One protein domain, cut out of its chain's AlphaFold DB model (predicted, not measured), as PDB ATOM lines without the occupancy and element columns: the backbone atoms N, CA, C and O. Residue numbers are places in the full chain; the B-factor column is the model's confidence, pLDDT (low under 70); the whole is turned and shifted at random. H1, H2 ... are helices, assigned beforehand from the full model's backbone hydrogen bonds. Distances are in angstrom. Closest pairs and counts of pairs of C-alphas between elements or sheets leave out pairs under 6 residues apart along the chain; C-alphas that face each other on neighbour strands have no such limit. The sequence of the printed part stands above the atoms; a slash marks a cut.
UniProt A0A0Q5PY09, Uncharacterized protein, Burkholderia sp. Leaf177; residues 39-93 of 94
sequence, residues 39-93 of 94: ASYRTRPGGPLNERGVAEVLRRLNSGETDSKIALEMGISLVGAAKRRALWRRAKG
ATOM      1  N   ALA A  39     -16.457 -50.535 -32.356       62.25
ATOM      2  CA  ALA A  39     -16.753 -51.548 -31.355       62.25
ATOM      3  C   ALA A  39     -15.938 -51.324 -30.069       62.25
ATOM      4  O   ALA A  39     -16.487 -51.500 -28.980       62.25
ATOM      5  N   SER A  40     -14.702 -50.821 -30.170       78.69
ATOM      6  CA  SER A  40     -13.849 -50.505 -29.016       78.69
ATOM      7  C   SER A  40     -14.386 -49.401 -28.102       78.69
ATOM      8  O   SER A  40     -13.884 -49.254 -26.989       78.69
ATOM      9  N   TYR A  41     -15.403 -48.637 -28.518       87.00
ATOM     10  CA  TYR A  41     -16.022 -47.593 -27.693       87.00
ATOM     11  C   TYR A  41     -17.234 -48.063 -26.895       87.00
ATOM     12  O   TYR A  41     -17.781 -47.282 -26.115       87.00
ATOM     13  N   ARG A  42     -17.679 -49.312 -27.058       87.25
ATOM     14  CA  ARG A  42     -18.850 -49.848 -26.355       87.25
ATOM     15  C   ARG A  42     -18.467 -50.983 -25.419       87.25
ATOM     16  O   ARG A  42     -17.488 -51.685 -25.632       87.25
ATOM     17  N   THR A  43     -19.256 -51.172 -24.365       86.12
ATOM     18  CA  THR A  43     -19.083 -52.317 -23.452       86.12
ATOM     19  C   THR A  43     -19.513 -53.637 -24.093       86.12
ATOM     20  O   THR A  43     -19.037 -54.700 -23.714       86.12
ATOM     21  N   ARG A  44     -20.430 -53.563 -25.063       83.38
ATOM     22  CA  ARG A  44     -20.903 -54.662 -25.914       83.38
ATOM     23  C   ARG A  44     -21.496 -54.091 -27.210       83.38
ATOM     24  O   ARG A  44     -21.913 -52.927 -27.197       83.38
ATOM     25  N   PRO A  45     -21.606 -54.867 -28.303       79.88
ATOM     26  CA  PRO A  45     -22.260 -54.416 -29.534       79.88
ATOM     27  C   PRO A  45     -23.653 -53.827 -29.261       79.88
ATOM     28  O   PRO A  45     -24.457 -54.418 -28.543       79.88
ATOM     29  N   GLY A  46     -23.913 -52.611 -29.755       78.06
ATOM     30  CA  GLY A  46     -25.165 -51.873 -29.515       78.06
ATOM     31  C   GLY A  46     -25.400 -51.384 -28.072       78.06
ATOM     32  O   GLY A  46     -26.322 -50.606 -27.838       78.06
ATOM     33  N   GLY A  47     -24.562 -51.779 -27.108       85.38
ATOM     34  CA  GLY A  47     -24.651 -51.396 -25.696       85.38
ATOM     35  C   GLY A  47     -24.134 -49.983 -25.394       85.38
ATOM     36  O   GLY A  47     -23.775 -49.245 -26.309       85.38
ATOM     37  N   PRO A  48     -24.095 -49.563 -24.119       89.94
ATOM     38  CA  PRO A  48     -23.602 -48.237 -23.743       89.94
ATOM     39  C   PRO A  48     -22.123 -48.039 -24.113       89.94
ATOM     40  O   PRO A  48     -21.392 -48.999 -24.366       89.94
ATOM     41  N   LEU A  49     -21.684 -46.774 -24.130       91.50
ATOM     42  CA  LEU A  49     -20.262 -46.464 -24.287       91.50
ATOM     43  C   LEU A  49     -19.479 -46.946 -23.063       91.50
ATOM     44  O   LEU A  49     -19.967 -46.828 -21.939       91.50
ATOM     45  N   ASN A  50     -18.274 -47.456 -23.293       92.50
ATOM     46  CA  ASN A  50     -17.294 -47.693 -22.238       92.50
ATOM     47  C   ASN A  50     -16.540 -46.389 -21.905       92.50
ATOM     48  O   ASN A  50     -16.771 -45.346 -22.523       92.50
ATOM     49  N   GLU A  51     -15.635 -46.441 -20.929       92.50
ATOM     50  CA  GLU A  51     -14.863 -45.274 -20.476       92.50
ATOM     51  C   GLU A  51     -14.087 -44.604 -21.614       92.50
ATOM     52  O   GLU A  51     -14.127 -43.382 -21.758       92.50
ATOM     53  N   ARG A  52     -13.464 -45.404 -22.488       91.25
ATOM     54  CA  ARG A  52     -12.740 -44.912 -23.664       91.25
ATOM     55  C   ARG A  52     -13.668 -44.167 -24.626       91.25
ATOM     56  O   ARG A  52     -13.323 -43.085 -25.094       91.25
ATOM     57  N   GLY A  53     -14.857 -44.709 -24.884       92.75
ATOM     58  CA  GLY A  53     -15.874 -44.061 -25.710       92.75
ATOM     59  C   GLY A  53     -16.367 -42.745 -25.111       92.75
ATOM     60  O   GLY A  53     -16.570 -41.773 -25.832       92.75
ATOM     61  N   VAL A  54     -16.528 -42.673 -23.789       93.44
ATOM     62  CA  VAL A  54     -16.896 -41.418 -23.117       93.44
ATOM     63  C   VAL A  54     -15.774 -40.382 -23.225       93.44
ATOM     64  O   VAL A  54     -16.050 -39.238 -23.586       93.44
ATOM     65  N   ALA A  55     -14.525 -40.776 -22.965       93.12
ATOM     66  CA  ALA A  55     -13.365 -39.894 -23.069       93.12
ATOM     67  C   ALA A  55     -13.202 -39.323 -24.485       93.12
ATOM     68  O   ALA A  55     -12.964 -38.126 -24.648       93.12
ATOM     69  N   GLU A  56     -13.415 -40.149 -25.512       94.38
ATOM     70  CA  GLU A  56     -13.321 -39.719 -26.906       94.38
ATOM     71  C   GLU A  56     -14.430 -38.727 -27.293       94.38
ATOM     72  O   GLU A  56     -14.143 -37.716 -27.938       94.38
ATOM     73  N   VAL A  57     -15.676 -38.931 -26.834       94.94
ATOM     74  CA  VAL A  57     -16.741 -37.926 -27.024       94.94
ATOM     75  C   VAL A  57     -16.322 -36.590 -26.408       94.94
ATOM     76  O   VAL A  57     -16.458 -35.547 -27.044       94.94
ATOM     77  N   LEU A  58     -15.797 -36.601 -25.179       94.81
ATOM     78  CA  LEU A  58     -15.374 -35.376 -24.497       94.81
ATOM     79  C   LEU A  58     -14.216 -34.683 -25.225       94.81
ATOM     80  O   LEU A  58     -14.235 -33.459 -25.359       94.81
ATOM     81  N   ARG A  59     -13.240 -35.444 -25.733       95.75
ATOM     82  CA  ARG A  59     -12.132 -34.916 -26.542       95.75
ATOM     83  C   ARG A  59     -12.654 -34.171 -27.774       95.75
ATOM     84  O   ARG A  59     -12.245 -33.036 -28.003       95.75
ATOM     85  N   ARG A  60     -13.594 -34.773 -28.511       95.31
ATOM     86  CA  ARG A  60     -14.210 -34.195 -29.721       95.31
ATOM     87  C   ARG A  60     -15.081 -32.972 -29.436       95.31
ATOM     88  O   ARG A  60     -15.086 -32.012 -30.203       95.31
ATOM     89  N   LEU A  61     -15.796 -32.972 -28.310       96.19
ATOM     90  CA  LEU A  61     -16.540 -31.795 -27.853       96.19
ATOM     91  C   LEU A  61     -15.596 -30.629 -27.539       96.19
ATOM     92  O   LEU A  61     -15.855 -29.507 -27.966       96.19
ATOM     93  N   ASN A  62     -14.480 -30.895 -26.851       95.50
ATOM     94  CA  ASN A  62     -13.473 -29.873 -26.553       95.50
ATOM     95  C   ASN A  62     -12.786 -29.328 -27.820       95.50
ATOM     96  O   ASN A  62     -12.372 -28.174 -27.816       95.50
ATOM     97  N   SER A  63     -12.689 -30.112 -28.900       95.31
ATOM     98  CA  SER A  63     -12.181 -29.645 -30.199       95.31
ATOM     99  C   SER A  63     -13.237 -28.953 -31.071       95.31
ATOM    100  O   SER A  63     -12.963 -28.640 -32.226       95.31
ATOM    101  N   GLY A  64     -14.445 -28.720 -30.548       95.56
ATOM    102  CA  GLY A  64     -15.496 -27.983 -31.249       95.56
ATOM    103  C   GLY A  64     -16.226 -28.776 -32.334       95.56
ATOM    104  O   GLY A  64     -16.924 -28.178 -33.152       95.56
ATOM    105  N   GLU A  65     -16.112 -30.107 -32.362       96.50
ATOM    106  CA  GLU A  65     -16.849 -30.915 -33.338       96.50
ATOM    107  C   GLU A  65     -18.364 -30.845 -33.106       96.50
ATOM    108  O   GLU A  65     -18.836 -30.684 -31.975       96.50
ATOM    109  N   THR A  66     -19.143 -30.990 -34.182       96.44
ATOM    110  CA  THR A  66     -20.613 -30.991 -34.147       96.44
ATOM    111  C   THR A  66     -21.172 -32.353 -33.736       96.44
ATOM    112  O   THR A  66     -20.515 -33.383 -33.884       96.44
ATOM    113  N   ASP A  67     -22.417 -32.384 -33.253       96.19
ATOM    114  CA  ASP A  67     -23.059 -33.637 -32.829       96.19
ATOM    115  C   ASP A  67     -23.186 -34.646 -33.971       96.19
ATOM    116  O   ASP A  67     -22.958 -35.835 -33.756       96.19
ATOM    117  N   SER A  68     -23.483 -34.182 -35.188       94.81
ATOM    118  CA  SER A  68     -23.588 -35.040 -36.372       94.81
ATOM    119  C   SER A  68     -22.256 -35.696 -36.731       94.81
ATOM    120  O   SER A  68     -22.236 -36.883 -37.050       94.81
ATOM    121  N   LYS A  69     -21.143 -34.954 -36.630       93.38
ATOM    122  CA  LYS A  69     -19.803 -35.490 -36.900       93.38
ATOM    123  C   LYS A  69     -19.407 -36.541 -35.862       93.38
ATOM    124  O   LYS A  69     -19.017 -37.646 -36.226       93.38
ATOM    125  N   ILE A  70     -19.607 -36.236 -34.578       93.94
ATOM    126  CA  ILE A  70     -19.338 -37.170 -33.474       93.94
ATOM    127  C   ILE A  70     -20.195 -38.435 -33.616       93.94
ATOM    128  O   ILE A  70     -19.692 -39.545 -33.455       93.94
ATOM    129  N   ALA A  71     -21.485 -38.285 -33.932       92.00
ATOM    130  CA  ALA A  71     -22.401 -39.408 -34.110       92.00
ATOM    131  C   ALA A  71     -21.964 -40.342 -35.244       92.00
ATOM    132  O   ALA A  71     -21.935 -41.559 -35.050       92.00
ATOM    133  N   LEU A  72     -21.591 -39.766 -36.390       88.50
ATOM    134  CA  LEU A  72     -21.135 -40.506 -37.561       88.50
ATOM    135  C   LEU A  72     -19.835 -41.267 -37.275       88.50
ATOM    136  O   LEU A  72     -19.784 -42.481 -37.451       88.50
ATOM    137  N   GLU A  73     -18.803 -40.570 -36.800       88.94
ATOM    138  CA  GLU A  73     -17.467 -41.156 -36.647       88.94
ATOM    139  C   GLU A  73     -17.374 -42.149 -35.483       88.94
ATOM    140  O   GLU A  73     -16.588 -43.093 -35.535       88.94
ATOM    141  N   MET A  74     -18.195 -41.980 -34.443       89.44
ATOM    142  CA  MET A  74     -18.230 -42.891 -33.292       89.44
ATOM    143  C   MET A  74     -19.344 -43.941 -33.369       89.44
ATOM    144  O   MET A  74     -19.527 -44.693 -32.410       89.44
ATOM    145  N   GLY A  75     -20.135 -43.973 -34.448       87.62
ATOM    146  CA  GLY A  75     -21.284 -44.874 -34.594       87.62
ATOM    147  C   GLY A  75     -22.235 -44.850 -33.391       87.62
ATOM    148  O   GLY A  75     -22.632 -45.898 -32.862       87.62
ATOM    149  N   ILE A  76     -22.581 -43.651 -32.914       89.12
ATOM    150  CA  ILE A  76     -23.577 -43.428 -31.854       89.12
ATOM    151  C   ILE A  76     -24.796 -42.687 -32.403       89.12
ATOM    152  O   ILE A  76     -24.755 -42.100 -33.477       89.12
ATOM    153  N   SER A  77     -25.908 -42.695 -31.662       91.31
ATOM    154  CA  SER A  77     -27.088 -41.930 -32.070       91.31
ATOM    155  C   SER A  77     -26.858 -40.426 -31.918       91.31
ATOM    156  O   SER A  77     -26.235 -39.980 -30.949       91.31
ATOM    157  N   LEU A  78     -27.446 -39.636 -32.822       93.06
ATOM    158  CA  LEU A  78     -27.419 -38.171 -32.757       93.06
ATOM    159  C   LEU A  78     -27.967 -37.649 -31.419       93.06
ATOM    160  O   LEU A  78     -27.366 -36.788 -30.783       93.06
ATOM    161  N   VAL A  79     -29.058 -38.250 -30.933       94.44
ATOM    162  CA  VAL A  79     -29.640 -37.947 -29.613       94.44
ATOM    163  C   VAL A  79     -28.644 -38.235 -28.482       94.44
ATOM    164  O   VAL A  79     -28.538 -37.471 -27.521       94.44
ATOM    165  N   GLY A  80     -27.876 -39.322 -28.593       92.06
ATOM    166  CA  GLY A  80     -26.838 -39.678 -27.632       92.06
ATOM    167  C   GLY A  80     -25.660 -38.700 -27.619       92.06
ATOM    168  O   GLY A  80     -25.103 -38.453 -26.545       92.06
ATOM    169  N   ALA A  81     -25.287 -38.143 -28.773       94.75
ATOM    170  CA  ALA A  81     -24.283 -37.084 -28.876       94.75
ATOM    171  C   ALA A  81     -24.799 -35.774 -28.248       94.75
ATOM    172  O   ALA A  81     -24.170 -35.246 -27.329       94.75
ATOM    173  N   ALA A  82     -26.006 -35.338 -28.626       96.19
ATOM    174  CA  ALA A  82     -26.635 -34.118 -28.113       96.19
ATOM    175  C   ALA A  82     -26.795 -34.129 -26.580       96.19
ATOM    176  O   ALA A  82     -26.455 -33.159 -25.898       96.19
ATOM    177  N   LYS A  83     -27.235 -35.259 -26.002       95.31
ATOM    178  CA  LYS A  83     -27.346 -35.409 -24.541       95.31
ATOM    179  C   LYS A  83     -25.995 -35.227 -23.842       95.31
ATOM    180  O   LYS A  83     -25.928 -34.589 -22.793       95.31
ATOM    181  N   ARG A  84     -24.912 -35.763 -24.414       95.06
ATOM    182  CA  ARG A  84     -23.557 -35.614 -23.856       95.06
ATOM    183  C   ARG A  84     -23.038 -34.187 -23.992       95.06
ATOM    184  O   ARG A  84     -22.451 -33.696 -23.034       95.06
ATOM    185  N   ARG A  85     -23.325 -33.493 -25.099       96.44
ATOM    186  CA  ARG A  85     -23.015 -32.062 -25.230       96.44
ATOM    187  C   ARG A  85     -23.700 -31.237 -24.148       96.44
ATOM    188  O   ARG A  85     -23.049 -30.400 -23.534       96.44
ATOM    189  N   ALA A  86     -24.981 -31.487 -23.880       96.50
ATOM    190  CA  ALA A  86     -25.709 -30.774 -22.831       96.50
ATOM    191  C   ALA A  86     -25.070 -30.973 -21.443       96.50
ATOM    192  O   ALA A  86     -24.911 -30.010 -20.696       96.50
ATOM    193  N   LEU A  87     -24.658 -32.202 -21.111       94.88
ATOM    194  CA  LEU A  87     -23.943 -32.494 -19.863       94.88
ATOM    195  C   LEU A  87     -22.567 -31.816 -19.813       94.88
ATOM    196  O   LEU A  87     -22.215 -31.221 -18.797       94.88
ATOM    197  N   TRP A  88     -21.816 -31.865 -20.912       96.06
ATOM    198  CA  TRP A  88     -20.506 -31.227 -21.033       96.06
ATOM    199  C   TRP A  88     -20.583 -29.703 -20.871       96.06
ATOM    200  O   TRP A  88     -19.798 -29.141 -20.114       96.06
ATOM    201  N   ARG A  89     -21.566 -29.039 -21.497       96.12
ATOM    202  CA  ARG A  89     -21.800 -27.593 -21.339       96.12
ATOM    203  C   ARG A  89     -22.062 -27.217 -19.883       96.12
ATOM    204  O   ARG A  89     -21.369 -26.359 -19.348       96.12
ATOM    205  N   ARG A  90     -22.963 -27.946 -19.211       95.62
ATOM    206  CA  ARG A  90     -23.245 -27.751 -17.777       95.62
ATOM    207  C   ARG A  90     -21.991 -27.900 -16.919       95.62
ATOM    208  O   ARG A  90     -21.759 -27.073 -16.048       95.62
ATOM    209  N   ALA A  91     -21.164 -28.911 -17.188       93.25
ATOM    210  CA  ALA A  91     -19.912 -29.128 -16.460       93.25
ATOM    211  C   ALA A  91     -18.859 -28.029 -16.711       93.25
ATOM    212  O   ALA A  91     -17.970 -27.834 -15.887       93.25
ATOM    213  N   LYS A  92     -18.947 -27.323 -17.844       91.81
ATOM    214  CA  LYS A  92     -18.067 -26.205 -18.218       91.81
ATOM    215  C   LYS A  92     -18.614 -24.826 -17.830       91.81
ATOM    216  O   LYS A  92     -17.892 -23.850 -17.995       91.81
ATOM    217  N   GLY A  93     -19.852 -24.738 -17.339       91.12
ATOM    218  CA  GLY A  93     -20.527 -23.460 -17.085       91.12
ATOM    219  C   GLY A  93     -20.922 -22.702 -18.362       91.12
ATOM    220  O   GLY A  93     -20.923 -21.474 -18.352       91.12
TER     221      GLY A  93
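This is residues 39 to 93 of the 94 residues of an uncharacterized protein of Burkholderia sp. Leaf177 (UniProt A0A0Q5PY09). Three helices set at wide angles to each other make a small cluster, their centres in a triangle: H3, the longest, touches both H1 and H2, while H1 and H2 only come close to each other. A loop of residues 39 to 50, with no named element, lies at one end of the long axis, next to the start of H1, and the other end is made by the end of H3 with Gly 93. The printed part has 55 residues with three named helices, H1, H2 and H3 along the chain, and no named strand; the class is all helix. The whole is compact, with a radius of gyration of the C-alphas of 10.6 A, yet elongated in outline, spanning 33 by 19 by 17 A.

H3, residues 78 to 92, has 15 residues and measures 21.0 A from first to last C-alpha; it begins at C-alpha 78 at (-27.419, -38.171, -32.757) and ends at C-alpha 92 at (-18.067, -26.205, -18.218). H1, residues 51 to 62, is 16.6 A long and begins at C-alpha 51 at (-14.863, -45.274, -20.476). H2, residues 67 to 73, is the shortest at 10.1 A.

H3 and H2 touch, with 10 pairs of C-alphas within 8 A, the closest being those of Leu 78 and Ala 71, 5.3 A apart. They run opposite ways at a steep tilt of 60 degrees. H3 and H1 touch with 5 such pairs, the closest being the C-alphas of Arg 85 and Leu 61, 7.0 A apart; H1 touches H3 with residues 57 to 61 alone. Their lines are about perpendicular at 72 degrees, only just more than steep. H1 and H2 are close but not clearly touching: their closest C-alphas, those of Val 57 and Ile 70, are 7.0 A apart. They run opposite ways at a steep tilt of 50 degrees. In H1, H2 and H3 every O i to N i+4 pair is within hydrogen-bond range.

The two C-alphas farthest apart, those of Pro 45 and Gly 93, are 33.4 A apart. The C-alphas of residues 39 to 50 lie 8 to 16 A from the mean of all C-alphas. The link from H1 to H2 and the link from H2 to H3 are both tight, with 4 residues each. The printed part runs from residue 39 to 93 with no cut, within a full chain of 94 residues. The mean pLDDT of the printed part is 91.5, and residue 39 is the one printed residue under 70.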